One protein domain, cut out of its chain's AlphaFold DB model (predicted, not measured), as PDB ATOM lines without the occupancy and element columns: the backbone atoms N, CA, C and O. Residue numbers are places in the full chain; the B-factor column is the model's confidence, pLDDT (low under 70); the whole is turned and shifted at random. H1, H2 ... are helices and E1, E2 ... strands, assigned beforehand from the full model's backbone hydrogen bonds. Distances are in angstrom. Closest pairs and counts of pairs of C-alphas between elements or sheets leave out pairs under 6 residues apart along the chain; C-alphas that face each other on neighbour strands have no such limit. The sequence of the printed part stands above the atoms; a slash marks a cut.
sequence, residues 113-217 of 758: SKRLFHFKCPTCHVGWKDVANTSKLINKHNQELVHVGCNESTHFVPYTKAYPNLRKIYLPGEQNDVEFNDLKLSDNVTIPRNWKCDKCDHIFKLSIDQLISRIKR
ATOM      1  N   SER A 113     197.938 199.501 140.863       90.94
ATOM      2  CA  SER A 113     198.659 200.434 140.002       90.94
ATOM      3  C   SER A 113     199.071 201.687 140.776       90.94
ATOM      4  O   SER A 113     198.325 202.209 141.603       90.94
ATOM      5  N   LYS A 114     200.267 202.202 140.470       92.06
ATOM      6  CA  LYS A 114     200.770 203.475 141.011       92.06
ATOM      7  C   LYS A 114     200.262 204.697 140.238       92.06
ATOM      8  O   LYS A 114     200.678 205.815 140.538       92.06
ATOM      9  N   ARG A 115     199.399 204.500 139.234       93.88
ATOM     10  CA  ARG A 115     198.724 205.592 138.527       93.88
ATOM     11  C   ARG A 115     197.927 206.414 139.537       93.88
ATOM     12  O   ARG A 115     197.065 205.886 140.232       93.88
ATOM     13  N   LEU A 116     198.253 207.701 139.617       95.75
ATOM     14  CA  LEU A 116     197.548 208.656 140.463       95.75
ATOM     15  C   LEU A 116     196.307 209.154 139.740       95.75
ATOM     16  O   LEU A 116     196.463 209.802 138.714       95.75
ATOM     17  N   PHE A 117     195.123 208.921 140.284       96.25
ATOM     18  CA  PHE A 117     193.856 209.436 139.784       96.25
ATOM     19  C   PHE A 117     193.459 210.697 140.545       96.25
ATOM     20  O   PHE A 117     193.711 210.827 141.749       96.25
ATOM     21  N   HIS A 118     192.815 211.628 139.851       97.50
ATOM     22  CA  HIS A 118     192.114 212.728 140.500       97.50
ATOM     23  C   HIS A 118     190.716 212.256 140.877       97.50
ATOM     24  O   HIS A 118     189.928 211.858 140.024       97.50
ATOM     25  N   PHE A 119     190.405 212.329 142.161       95.88
ATOM     26  CA  PHE A 119     189.131 211.923 142.717       95.88
ATOM     27  C   PHE A 119     188.290 213.124 143.133       95.88
ATOM     28  O   PHE A 119     188.808 214.191 143.485       95.88
ATOM     29  N   LYS A 120     186.975 212.932 143.126       95.12
ATOM     30  CA  LYS A 120     185.991 213.827 143.712       95.12
ATOM     31  C   LYS A 120     184.831 213.018 144.273       95.12
ATOM     32  O   LYS A 120     184.191 212.258 143.559       95.12
ATOM     33  N   CYS A 121     184.563 213.187 145.563       92.31
ATOM     34  CA  CYS A 121     183.470 212.486 146.224       92.31
ATOM     35  C   CYS A 121     182.107 213.019 145.733       92.31
ATOM     36  O   CYS A 121     181.872 214.223 145.850       92.31
ATOM     37  N   PRO A 122     181.189 212.156 145.256       91.06
ATOM     38  CA  PRO A 122     179.846 212.548 144.821       91.06
ATOM     39  C   PRO A 122     178.996 213.271 145.866       91.06
ATOM     40  O   PRO A 122     178.182 214.120 145.525       91.06
ATOM     41  N   THR A 123     179.188 212.957 147.146       88.19
ATOM     42  CA  THR A 123     178.309 213.412 148.230       88.19
ATOM     43  C   THR A 123     178.863 214.636 148.958       88.19
ATOM     44  O   THR A 123     178.157 215.631 149.103       88.19
ATOM     45  N   CYS A 124     180.128 214.614 149.401       87.12
ATOM     46  CA  CYS A 124     180.744 215.767 150.080       87.12
ATOM     47  C   CYS A 124     181.529 216.707 149.153       87.12
ATOM     48  O   CYS A 124     181.988 217.755 149.603       87.12
ATOM     49  N   HIS A 125     181.711 216.344 147.880       90.56
ATOM     50  CA  HIS A 125     182.445 217.113 146.863       90.56
ATOM     51  C   HIS A 125     183.920 217.395 147.194       90.56
ATOM     52  O   HIS A 125     184.565 218.185 146.500       90.56
ATOM     53  N   VAL A 126     184.486 216.744 148.214       91.25
ATOM     54  CA  VAL A 126     185.922 216.805 148.509       91.25
ATOM     55  C   VAL A 126     186.685 216.170 147.351       91.25
ATOM     56  O   VAL A 126     186.345 215.072 146.910       91.25
ATOM     57  N   GLY A 127     187.700 216.876 146.849       93.56
ATOM     58  CA  GLY A 127     188.611 216.383 145.820       93.56
ATOM     59  C   GLY A 127     189.965 216.000 146.409       93.56
ATOM     60  O   GLY A 127     190.434 216.635 147.352       93.56
ATOM     61  N   TRP A 128     190.596 214.965 145.862       95.19
ATOM     62  CA  TRP A 128     191.946 214.544 146.243       95.19
ATOM     63  C   TRP A 128     192.642 213.840 145.076       95.19
ATOM     64  O   TRP A 128     192.009 213.520 144.076       95.19
ATOM     65  N   LYS A 129     193.950 213.608 145.189       96.69
ATOM     66  CA  LYS A 129     194.740 212.865 144.203       96.69
ATOM     67  C   LYS A 129     195.431 211.704 144.897       96.69
ATOM     68  O   LYS A 129     196.110 211.936 145.894       96.69
ATOM     69  N   ASP A 130     195.230 210.487 144.408       96.19
ATOM     70  CA  ASP A 130     195.786 209.277 145.026       96.19
ATOM     71  C   ASP A 130     195.790 208.093 144.046       96.19
ATOM     72  O   ASP A 130     195.283 208.203 142.932       96.19
ATOM     73  N   VAL A 131     196.360 206.957 144.435       94.75
ATOM     74  CA  VAL A 131     196.267 205.693 143.687       94.75
ATOM     75  C   VAL A 131     194.882 205.046 143.831       94.75
ATOM     76  O   VAL A 131     194.113 205.393 144.724       94.75
ATOM     77  N   ALA A 132     194.561 204.071 142.973       90.62
ATOM     78  CA  ALA A 132     193.269 203.374 143.014       90.62
ATOM     79  C   ALA A 132     193.003 202.671 144.359       90.62
ATOM     80  O   ALA A 132     191.899 202.755 144.892       90.62
ATOM     81  N   ASN A 133     194.025 202.038 144.942       87.25
ATOM     82  CA  ASN A 133     193.963 201.407 146.263       87.25
ATOM     83  C   ASN A 133     194.180 202.421 147.407       87.25
ATOM     84  O   ASN A 133     195.083 202.265 148.231       87.25
ATOM     85  N   THR A 134     193.408 203.506 147.407       87.94
ATOM     86  CA  THR A 134     193.477 204.568 148.421       87.94
ATOM     87  C   THR A 134     192.780 204.152 149.717       87.94
ATOM     88  O   THR A 134     191.696 203.574 149.687       87.94
ATOM     89  N   SER A 135     193.344 204.513 150.873       88.06
ATOM     90  CA  SER A 135     192.696 204.303 152.180       88.06
ATOM     91  C   SER A 135     191.470 205.195 152.399       88.06
ATOM     92  O   SER A 135     190.698 204.964 153.327       88.06
ATOM     93  N   LYS A 136     191.274 206.211 151.547       89.69
ATOM     94  CA  LYS A 136     190.108 207.101 151.589       89.69
ATOM     95  C   LYS A 136     188.852 206.470 150.998       89.69
ATOM     96  O   LYS A 136     187.770 206.998 151.229       89.69
ATOM     97  N   LEU A 137     188.967 205.377 150.244       88.38
ATOM     98  CA  LEU A 137     187.827 204.660 149.679       88.38
ATOM     99  C   LEU A 137     187.774 203.251 150.265       88.38
ATOM    100  O   LEU A 137     188.744 202.502 150.192       88.38
ATOM    101  N   ILE A 138     186.630 202.879 150.832       85.88
ATOM    102  CA  ILE A 138     186.405 201.547 151.399       85.88
ATOM    103  C   ILE A 138     185.229 200.892 150.690       85.88
ATOM    104  O   ILE A 138     184.238 201.542 150.362       85.88
ATOM    105  N   ASN A 139     185.357 199.588 150.465       77.62
ATOM    106  CA  ASN A 139     184.302 198.770 149.899       77.62
ATOM    107  C   ASN A 139     183.542 198.057 151.029       77.62
ATOM    108  O   ASN A 139     184.136 197.268 151.766       77.62
ATOM    109  N   LYS A 140     182.252 198.354 151.200       72.31
ATOM    110  CA  LYS A 140     181.399 197.696 152.206       72.31
ATOM    111  C   LYS A 140     180.955 196.304 151.738       72.31
ATOM    112  O   LYS A 140     181.093 195.958 150.567       72.31
ATOM    113  N   HIS A 141     180.376 195.512 152.648       54.25
ATOM    114  CA  HIS A 141     179.945 194.123 152.405       54.25
ATOM    115  C   HIS A 141     179.034 193.924 151.171       54.25
ATOM    116  O   HIS A 141     178.996 192.823 150.632       54.25
ATOM    117  N   ASN A 142     178.388 194.985 150.671       60.41
ATOM    118  CA  ASN A 142     177.522 194.966 149.486       60.41
ATOM    119  C   ASN A 142     178.206 195.446 148.185       60.41
ATOM    120  O   ASN A 142     177.511 195.823 147.247       60.41
ATOM    121  N   GLN A 143     179.544 195.465 148.109       61.12
ATOM    122  CA  GLN A 143     180.305 196.005 146.961       61.12
ATOM    123  C   GLN A 143     180.108 197.519 146.726       61.12
ATOM    124  O   GLN A 143     180.260 198.036 145.614       61.12
ATOM    125  N   GLU A 144     179.766 198.246 147.789       71.62
ATOM    126  CA  GLU A 144     179.537 199.684 147.751       71.62
ATOM    127  C   GLU A 144     180.801 200.449 148.137       71.62
ATOM    128  O   GLU A 144     181.308 200.326 149.255       71.62
ATOM    129  N   LEU A 145     181.276 201.270 147.203       85.06
ATOM    130  CA  LEU A 145     182.428 202.138 147.392       85.06
ATOM    131  C   LEU A 145     182.025 203.427 148.116       85.06
ATOM    132  O   LEU A 145     181.202 204.199 147.612       85.06
ATOM    133  N   VAL A 146     182.634 203.678 149.273       85.38
ATOM    134  CA  VAL A 146     182.319 204.813 150.150       85.38
ATOM    135  C   VAL A 146     183.583 205.599 150.487       85.38
ATOM    136  O   VAL A 146     184.637 205.021 150.749       85.38
ATOM    137  N   HIS A 147     183.471 206.929 150.502       89.00
ATOM    138  CA  HIS A 147     184.521 207.818 150.997       89.00
ATOM    139  C   HIS A 147     184.535 207.852 152.532       89.00
ATOM    140  O   HIS A 147     183.537 208.205 153.163       89.00
ATOM    141  N   VAL A 148     185.674 207.502 153.130       84.94
ATOM    142  CA  VAL A 148     185.866 207.440 154.586       84.94
ATOM    143  C   VAL A 148     185.672 208.820 155.217       84.94
ATOM    144  O   VAL A 148     186.228 209.811 154.751       84.94
ATOM    145  N   GLY A 149     184.872 208.889 156.285       75.62
ATOM    146  CA  GLY A 149     184.540 210.148 156.964       75.62
ATOM    147  C   GLY A 149     183.497 211.004 156.233       75.62
ATOM    148  O   GLY A 149     183.236 212.137 156.631       75.62
ATOM    149  N   CYS A 150     182.887 210.481 155.166       79.94
ATOM    150  CA  CYS A 150     181.771 211.122 154.483       79.94
ATOM    151  C   CYS A 150     180.417 210.703 155.084       79.94
ATOM    152  O   CYS A 150     180.313 209.692 155.772       79.94
ATOM    153  N   ASN A 151     179.354 211.468 154.813       63.59
ATOM    154  CA  ASN A 151     178.008 211.190 155.314       63.59
ATOM    155  C   ASN A 151     177.387 209.981 154.588       63.59
ATOM    156  O   ASN A 151     176.660 210.114 153.605       63.59
ATOM    157  N   GLU A 152     177.702 208.781 155.071       60.38
ATOM    158  CA  GLU A 152     177.363 207.510 154.422       60.38
ATOM    159  C   GLU A 152     175.852 207.308 154.218       60.38
ATOM    160  O   GLU A 152     175.439 206.657 153.261       60.38
ATOM    161  N   SER A 153     175.027 207.943 155.054       64.44
ATOM    162  CA  SER A 153     173.566 207.786 155.078       64.44
ATOM    163  C   SER A 153     172.815 208.360 153.866       64.44
ATOM    164  O   SER A 153     171.626 208.080 153.706       64.44
ATOM    165  N   THR A 154     173.466 209.148 153.001       70.12
ATOM    166  CA  THR A 154     172.784 209.892 151.923       70.12
ATOM    167  C   THR A 154     173.086 209.400 150.503       70.12
ATOM    168  O   THR A 154     172.489 209.908 149.558       70.12
ATOM    169  N   HIS A 155     173.932 208.379 150.323       74.75
ATOM    170  CA  HIS A 155     174.418 207.933 149.001       74.75
ATOM    171  C   HIS A 155     173.304 207.587 148.003       74.75
ATOM    172  O   HIS A 155     173.375 207.955 146.833       74.75
ATOM    173  N   PHE A 156     172.248 206.919 148.463       81.69
ATOM    174  CA  PHE A 156     171.152 206.465 147.600       81.69
ATOM    175  C   PHE A 156     170.005 207.464 147.481       81.69
ATOM    176  O   PHE A 156     168.981 207.159 146.866       81.69
ATOM    177  N   VAL A 157     170.143 208.649 148.076       89.31
ATOM    178  CA  VAL A 157     169.100 209.669 148.017       89.31
ATOM    179  C   VAL A 157     169.022 210.210 146.584       89.31
ATOM    180  O   VAL A 157     170.035 210.656 146.045       89.31
ATOM    181  N   PRO A 158     167.837 210.201 145.948       93.25
ATOM    182  CA  PRO A 158     167.652 210.820 144.640       93.25
ATOM    183  C   PRO A 158     167.893 212.333 144.677       93.25
ATOM    184  O   PRO A 158     167.473 213.014 145.622       93.25
ATOM    185  N   TYR A 159     168.468 212.887 143.611       93.56
ATOM    186  CA  TYR A 159     168.654 214.334 143.445       93.56
ATOM    187  C   TYR A 159     167.324 215.096 143.489       93.56
ATOM    188  O   TYR A 159     167.270 216.210 143.999       93.56
ATOM    189  N   THR A 160     166.218 214.477 143.071       92.69
ATOM    190  CA  THR A 160     164.862 215.038 143.211       92.69
ATOM    191  C   THR A 160     164.443 215.294 144.658       92.69
ATOM    192  O   THR A 160     163.625 216.182 144.902       92.69
ATOM    193  N   LYS A 161     164.994 214.545 145.622       92.69
ATOM    194  CA  LYS A 161     164.750 214.752 147.056       92.69
ATOM    195  C   LYS A 161     165.747 215.728 147.673       92.69
ATOM    196  O   LYS A 161     165.335 216.522 148.509       92.69
ATOM    197  N   ALA A 162     167.022 215.665 147.286       92.12
ATOM    198  CA  ALA A 162     168.096 216.459 147.894       92.12
ATOM    199  C   ALA A 162     168.268 217.863 147.282       92.12
ATOM    200  O   ALA A 162     168.475 218.827 148.013       92.12
ATOM    201  N   TYR A 163     168.144 217.987 145.959       93.75
ATOM    202  CA  TYR A 163     168.320 219.231 145.197       93.75
ATOM    203  C   TYR A 163     167.175 219.474 144.193       93.75
ATOM    204  O   TYR A 163     167.408 219.618 142.987       93.75
ATOM    205  N   PRO A 164     165.913 219.528 144.646       94.00
ATOM    206  CA  PRO A 164     164.763 219.793 143.781       94.00
ATOM    207  C   PRO A 164     164.850 221.105 142.984       94.00
ATOM    208  O   PRO A 164     164.242 221.180 141.918       94.00
ATOM    209  N   ASN A 165     165.592 222.130 143.429       94.25
ATOM    210  CA  ASN A 165     165.782 223.343 142.623       94.25
ATOM    211  C   ASN A 165     166.598 223.089 141.353       94.25
ATOM    212  O   ASN A 165     166.278 223.665 140.315       94.25
ATOM    213  N   LEU A 166     167.586 222.189 141.392       95.44
ATOM    214  CA  LEU A 166     168.360 221.840 140.198       95.44
ATOM    215  C   LEU A 166     167.478 221.212 139.113       95.44
ATOM    216  O   LEU A 166     167.714 221.461 137.935       95.44
ATOM    217  N   ARG A 167     166.412 220.494 139.495       93.69
ATOM    218  CA  ARG A 167     165.442 219.925 138.548       93.69
ATOM    219  C   ARG A 167     164.829 220.983 137.631       93.69
ATOM    220  O   ARG A 167     164.595 220.701 136.465       93.69
ATOM    221  N   LYS A 168     164.552 222.182 138.157       91.94
ATOM    222  CA  LYS A 168     163.860 223.260 137.425       91.94
ATOM    223  C   LYS A 168     164.647 223.752 136.213       91.94
ATOM    224  O   LYS A 168     164.050 224.229 135.259       91.94
ATOM    225  N   ILE A 169     165.972 223.664 136.291       95.31
ATOM    226  CA  ILE A 169     166.894 224.176 135.276       95.31
ATOM    227  C   ILE A 169     167.635 223.055 134.544       95.31
ATOM    228  O   ILE A 169     168.517 223.332 133.734       95.31
ATOM    229  N   TYR A 170     167.323 221.791 134.837       95.75
ATOM    230  CA  TYR A 170     167.879 220.654 134.114       95.75
ATOM    231  C   TYR A 170     167.220 220.573 132.739       95.75
ATOM    232  O   TYR A 170     165.992 220.552 132.654       95.75
ATOM    233  N   LEU A 171     168.011 220.568 131.663       92.62
ATOM    234  CA  LEU A 171     167.456 220.514 130.312       92.62
ATOM    235  C   LEU A 171     166.877 219.102 130.060       92.62
ATOM    236  O   LEU A 171     167.633 218.135 130.174       92.62
ATOM    237  N   PRO A 172     165.566 218.962 129.770       81.62
ATOM    238  CA  PRO A 172     164.916 217.657 129.614       81.62
ATOM    239  C   PRO A 172     165.199 217.006 128.248       81.62
ATOM    240  O   PRO A 172     165.559 217.700 127.293       81.62
ATOM    241  N   GLY A 173     164.952 215.693 128.143       75.81
ATOM    242  CA  GLY A 173     165.092 214.903 126.913       75.81
ATOM    243  C   GLY A 173     166.507 214.353 126.698       75.81
ATOM    244  O   GLY A 173     167.390 214.540 127.532       75.81
ATOM    245  N   GLU A 174     166.757 213.739 125.533       73.12
ATOM    246  CA  GLU A 174     168.029 213.072 125.159       73.12
ATOM    247  C   GLU A 174     169.259 214.011 125.058       73.12
ATOM    248  O   GLU A 174     170.327 213.627 124.595       73.12
ATOM    249  N   GLN A 175     169.136 215.265 125.503       83.81
ATOM    250  CA  GLN A 175     170.229 216.237 125.604       83.81
ATOM    251  C   GLN A 175     171.180 215.939 126.775       83.81
ATOM    252  O   GLN A 175     172.282 216.489 126.831       83.81
ATOM    253  N   ASN A 176     170.754 215.130 127.742       89.25
ATOM    254  CA  ASN A 176     171.578 214.630 128.836       89.25
ATOM    255  C   ASN A 176     171.532 213.098 128.845       89.25
ATOM    256  O   ASN A 176     170.467 212.520 128.667       89.25
ATOM    257  N   ASP A 177     172.657 212.443 129.150       86.00
ATOM    258  CA  ASP A 177     172.738 210.968 129.146       86.00
ATOM    259  C   ASP A 177     171.871 210.281 130.220       86.00
ATOM    260  O   ASP A 177     171.729 209.061 130.220       86.00
ATOM    261  N   VAL A 178     171.363 211.038 131.198       91.00
ATOM    262  CA  VAL A 178     170.552 210.533 132.312       91.00
ATOM    263  C   VAL A 178     169.456 211.547 132.617       91.00
ATOM    264  O   VAL A 178     169.731 212.739 132.745       91.00
ATOM    265  N   GLU A 179     168.223 211.080 132.787       92.81
ATOM    266  CA  GLU A 179     167.111 211.923 133.219       92.81
ATOM    267  C   GLU A 179     167.266 212.355 134.685       92.81
ATOM    268  O   GLU A 179     167.750 211.608 135.540       92.81
ATOM    269  N   PHE A 180     166.804 213.562 135.030       92.94
ATOM    270  CA  PHE A 180     167.024 214.106 136.381       92.94
ATOM    271  C   PHE A 180     166.407 213.241 137.496       92.94
ATOM    272  O   PHE A 180     166.890 213.238 138.630       92.94
ATOM    273  N   ASN A 181     165.325 212.515 137.196       91.88
ATOM    274  CA  ASN A 181     164.651 211.651 138.167       91.88
ATOM    275  C   ASN A 181     165.484 210.425 138.568       91.88
ATOM    276  O   ASN A 181     165.289 209.918 139.675       91.88
ATOM    277  N   ASP A 182     166.410 210.001 137.710       92.38
ATOM    278  CA  ASP A 182     167.239 208.814 137.915       92.38
ATOM    279  C   ASP A 182     168.573 209.139 138.597       92.38
ATOM    280  O   ASP A 182     169.231 208.241 139.127       92.38
ATOM    281  N   LEU A 183     168.935 210.427 138.664       93.19
ATOM    282  CA  LEU A 183     170.132 210.894 139.357       93.19
ATOM    283  C   LEU A 183     170.040 210.657 140.873       93.19
ATOM    284  O   LEU A 183     169.084 211.065 141.546       93.19
ATOM    285  N   LYS A 184     171.097 210.086 141.445       92.56
ATOM    286  CA  LYS A 184     171.299 209.836 142.882       92.56
ATOM    287  C   LYS A 184     172.547 210.545 143.385       92.56
ATOM    288  O   LYS A 184     173.486 210.753 142.627       92.56
ATOM    289  N   LEU A 185     172.604 210.870 144.678       91.12
ATOM    290  CA  LEU A 185     173.771 211.534 145.283       91.12
ATOM    291  C   LEU A 185     175.079 210.727 145.171       91.12
ATOM    292  O   LEU A 185     176.151 211.293 145.351       91.12
ATOM    293  N   SER A 186     175.008 209.430 144.865       89.19
ATOM    294  CA  SER A 186     176.166 208.595 144.544       89.19
ATOM    295  C   SER A 186     176.747 208.829 143.149       89.19
ATOM    296  O   SER A 186     177.847 208.354 142.881       89.19
ATOM    297  N   ASP A 187     176.023 209.482 142.244       92.19
ATOM    298  CA  ASP A 187     176.438 209.627 140.851       92.19
ATOM    299  C   ASP A 187     177.546 210.663 140.695       92.19
ATOM    300  O   ASP A 187     177.636 211.635 141.445       92.19
ATOM    301  N   ASN A 188     178.395 210.464 139.689       93.94
ATOM    302  CA  ASN A 188     179.547 211.324 139.483       93.94
ATOM    303  C   ASN A 188     179.122 212.778 139.213       93.94
ATOM    304  O   ASN A 188     178.498 213.093 138.198       93.94
ATOM    305  N   VAL A 189     179.519 213.674 140.113       94.56
ATOM    306  CA  VAL A 189     179.138 215.091 140.079       94.56
ATOM    307  C   VAL A 189     179.914 215.926 139.066       94.56
ATOM    308  O   VAL A 189     179.499 217.049 138.792       94.56
ATOM    309  N   THR A 190     181.005 215.392 138.509       96.94
ATOM    310  CA  THR A 190     181.920 216.095 137.593       96.94
ATOM    311  C   THR A 190     181.575 215.909 136.118       96.94
ATOM    312  O   THR A 190     182.102 216.634 135.278       96.94
ATOM    313  N   ILE A 191     180.648 215.000 135.796       94.69
ATOM    314  CA  ILE A 191     180.157 214.810 134.426       94.69
ATOM    315  C   ILE A 191     179.405 216.077 133.982       94.69
ATOM    316  O   ILE A 191     178.451 216.484 134.658       94.69
ATOM    317  N   PRO A 192     179.795 216.715 132.861       93.88
ATOM    318  CA  PRO A 192     179.095 217.882 132.338       93.88
ATOM    319  C   PRO A 192     177.646 217.563 131.954       93.88
ATOM    320  O   PRO A 192     177.391 216.632 131.197       93.88
ATOM    321  N   ARG A 193     176.701 218.379 132.425       95.06
ATOM    322  CA  ARG A 193     175.271 218.308 132.095       95.06
ATOM    323  C   ARG A 193     174.811 219.587 131.402       95.06
ATOM    324  O   ARG A 193     175.392 220.655 131.616       95.06
ATOM    325  N   ASN A 194     173.781 219.476 130.577       96.38
ATOM    326  CA  ASN A 194     173.126 220.595 129.917       96.38
ATOM    327  C   ASN A 194     172.009 221.149 130.807       96.38
ATOM    328  O   ASN A 194     171.147 220.413 131.293       96.38
ATOM    329  N   TRP A 195     172.031 222.462 130.997       96.56
ATOM    330  CA  TRP A 195     171.098 223.207 131.833       96.56
ATOM    331  C   TRP A 195     170.440 224.299 131.005       96.56
ATOM    332  O   TRP A 195     171.067 224.876 130.118       96.56
ATOM    333  N   LYS A 196     169.196 224.627 131.335       96.50
ATOM    334  CA  LYS A 196     168.448 225.730 130.740       96.50
ATOM    335  C   LYS A 196     167.978 226.662 131.839       96.50
ATOM    336  O   LYS A 196     167.301 226.242 132.772       96.50
ATOM    337  N   CYS A 197     168.344 227.935 131.741       96.19
ATOM    338  CA  CYS A 197     167.844 228.933 132.673       96.19
ATOM    339  C   CYS A 197     166.323 229.084 132.520       96.19
ATOM    340  O   CYS A 197     165.836 229.398 131.444       96.19
ATOM    341  N   ASP A 198     165.593 228.946 133.618       94.19
ATOM    342  CA  ASP A 198     164.141 229.140 133.736       94.19
ATOM    343  C   ASP A 198     163.690 230.615 133.663       94.19
ATOM    344  O   ASP A 198     162.495 230.887 133.698       94.19
ATOM    345  N   LYS A 199     164.626 231.576 133.599       94.50
ATOM    346  CA  LYS A 199     164.329 233.022 133.555       94.50
ATOM    347  C   LYS A 199     164.633 233.681 132.212       94.50
ATOM    348  O   LYS A 199     163.937 234.611 131.833       94.50
ATOM    349  N   CYS A 200     165.703 233.264 131.534       95.50
ATOM    350  CA  CYS A 200     166.136 233.864 130.264       95.50
ATOM    351  C   CYS A 200     166.364 232.837 129.150       95.50
ATOM    352  O   CYS A 200     166.968 233.174 128.135       95.50
ATOM    353  N   ASP A 201     165.982 231.576 129.378       94.44
ATOM    354  CA  ASP A 201     166.125 230.449 128.451       94.44
ATOM    355  C   ASP A 201     167.559 230.130 127.987       94.44
ATOM    356  O   ASP A 201     167.760 229.199 127.209       94.44
ATOM    357  N   HIS A 202     168.576 230.833 128.500       95.56
ATOM    358  CA  HIS A 202     169.976 230.591 128.167       95.56
ATOM    359  C   HIS A 202     170.393 229.165 128.546       95.56
ATOM    360  O   HIS A 202     170.282 228.761 129.711       95.56
ATOM    361  N   ILE A 203     170.900 228.429 127.556       95.81
ATOM    362  CA  ILE A 203     171.415 227.071 127.715       95.81
ATOM    363  C   ILE A 203     172.908 227.141 128.021       95.81
ATOM    364  O   ILE A 203     173.659 227.849 127.352       95.81
ATOM    365  N   PHE A 204     173.344 226.396 129.031       96.00
ATOM    366  CA  PHE A 204     174.748 226.309 129.415       96.00
ATOM    367  C   PHE A 204     175.106 224.894 129.865       96.00
ATOM    368  O   PHE A 204     174.273 224.161 130.398       96.00
ATOM    369  N   LYS A 205     176.374 224.520 129.679       95.69
ATOM    370  CA  LYS A 205     176.899 223.204 130.047       95.69
ATOM    371  C   LYS A 205     177.793 223.318 131.276       95.69
ATOM    372  O   LYS A 205     178.749 224.088 131.280       95.69
ATOM    373  N   LEU A 206     177.463 222.574 132.326       96.38
ATOM    374  CA  LEU A 206     178.232 222.506 133.567       96.38
ATOM    375  C   LEU A 206     178.054 221.161 134.253       96.38
ATOM    376  O   LEU A 206     176.992 220.552 134.209       96.38
ATOM    377  N   SER A 207     179.079 220.744 134.973       96.75
ATOM    378  CA  SER A 207     178.970 219.665 135.953       96.75
ATOM    379  C   SER A 207     178.172 220.101 137.192       96.75
ATOM    380  O   SER A 207     178.083 221.296 137.506       96.75
ATOM    381  N   ILE A 208     177.579 219.140 137.908       96.25
ATOM    382  CA  ILE A 208     176.775 219.409 139.113       96.25
ATOM    383  C   ILE A 208     177.634 220.079 140.193       96.25
ATOM    384  O   ILE A 208     177.190 221.043 140.820       96.25
ATOM    385  N   ASP A 209     178.874 219.625 140.390       96.19
ATOM    386  CA  ASP A 209     179.766 220.190 141.404       96.19
ATOM    387  C   ASP A 209     180.144 221.647 141.101       96.19
ATOM    388  O   ASP A 209     180.120 222.488 142.005       96.19
ATOM    389  N   GLN A 210     180.447 221.973 139.839       96.25
ATOM    390  CA  GLN A 210     180.741 223.348 139.430       96.25
ATOM    391  C   GLN A 210     179.507 224.241 139.520       96.25
ATOM    392  O   GLN A 210     179.632 225.395 139.931       96.25
ATOM    393  N   LEU A 211     178.322 223.730 139.176       96.69
ATOM    394  CA  LEU A 211     177.075 224.480 139.295       96.69
ATOM    395  C   LEU A 211     176.753 224.794 140.759       96.69
ATOM    396  O   LEU A 211     176.507 225.951 141.100       96.69
ATOM    397  N   ILE A 212     176.828 223.796 141.642       94.75
ATOM    398  CA  ILE A 212     176.637 223.979 143.086       94.75
ATOM    399  C   ILE A 212     177.675 224.952 143.646       94.75
ATOM    400  O   ILE A 212     177.319 225.858 144.397       94.75
ATOM    401  N   SER A 213     178.945 224.805 143.263       93.62
ATOM    402  CA  SER A 213     180.020 225.714 143.675       93.62
ATOM    403  C   SER A 213     179.764 227.149 143.211       93.62
ATOM    404  O   SER A 213     179.888 228.086 143.999       93.62
ATOM    405  N   ARG A 214     179.321 227.336 141.961       94.50
ATOM    406  CA  ARG A 214     178.947 228.645 141.410       94.50
ATOM    407  C   ARG A 214     177.808 229.276 142.204       94.50
ATOM    408  O   ARG A 214     177.939 230.427 142.612       94.50
ATOM    409  N   ILE A 215     176.733 228.526 142.451       94.44
ATOM    410  CA  ILE A 215     175.578 229.007 143.217       94.44
ATOM    411  C   ILE A 215     176.003 229.375 144.635       94.44
ATOM    412  O   ILE A 215     175.685 230.463 145.098       94.44
ATOM    413  N   LYS A 216     176.778 228.523 145.314       90.44
ATOM    414  CA  LYS A 216     177.257 228.815 146.668       90.44
ATOM    415  C   LYS A 216     178.146 230.056 146.704       90.44
ATOM    416  O   LYS A 216     177.946 230.896 147.566       90.44
ATOM    417  N   ARG A 217     179.084 230.203 145.763       90.25
ATOM    418  CA  ARG A 217     180.063 231.303 145.749       90.25
ATOM    419  C   ARG A 217     179.476 232.645 145.325       90.25
ATOM    420  O   ARG A 217     179.831 233.667 145.898       90.25
TER     421      ARG A 217
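AT A GLANCE: This is residues 113 to 217 of the 758 residues of an uncharacterized protein of Streptococcus sp. HMSC071D03 (UniProt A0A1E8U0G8). You are reading an elongated model with two halves: at one end two small strand hairpins, E1 with E2 and E3 with E4, stand apart from each other, and at the other end lie the hairpin of E5 and E6 and three helices, H3 following E6 directly. Residues 148 to 158 link the halves, and residues 170 to 191, with no named element, loop between H2 and E5. The printed part has 105 residues, in the order E1 E2 E3 E4 H1 H2 E5 E6 H3, with three antiparallel two-stranded sheets; the class is mixed, though under half of the residues are in named elements. It is only just compact, close to loose, with a radius of gyration of the C-alphas of 15.3 A and spans of 46 by 28 by 26 A.

HOW THE PARTS SIT: Start with the antiparallel hairpin of E1, residues 116 to 120, and E2, residues 127 to 131, where N 117 and O 130 are 2.7 A apart. Next, in the hairpin of E3, residues 137 to 139, and E4, residues 145 to 147, look for N 138 and O 146 at 2.9 A. H1, residues 159 to 162, is close to but not clearly touching H2, residues 164 to 169; their closest C-alphas, Thr 160 and Arg 167, are 6.8 A apart. In the hairpin of E5, residues 192 to 196, and E6, residues 203 to 207, N 193 and O 206 are 2.8 A apart. The closest C-alphas of H2 and E5, Ile 169 and Lys 196, are 5.0 A apart; those of E5 and H3, residues 208 to 217, are Arg 193 and Ile 208, 7.3 A. H2 and H3 are apart. Every O i to N i+4 pair is within hydrogen-bond range in H3, but 0 of 2 in H2, where 3 of 3 O i to N i+3 pairs are; H1 is too short for an i+4 pair.

IN THESE COORDINATES: Find C-alpha 116 at (197.548, 208.656, 140.463), where E1 begins its 13.1 A; E2 measures 13.3 A. E5, 13.3 A, begins at (179.095, 217.882, 132.338), and E6 measures 13.4 A. H3, 14.0 A, ends at C-alpha 217, (180.063, 231.303, 145.749).

THE WHOLE: Look from C-alpha 113 to C-alpha 199, the two farthest apart at 47.8 A. The printed part has no cut; the links E4 to H1 and H2 to E5 are long. Confidence is under 70 at residues 141 to 143 and 151 to 153.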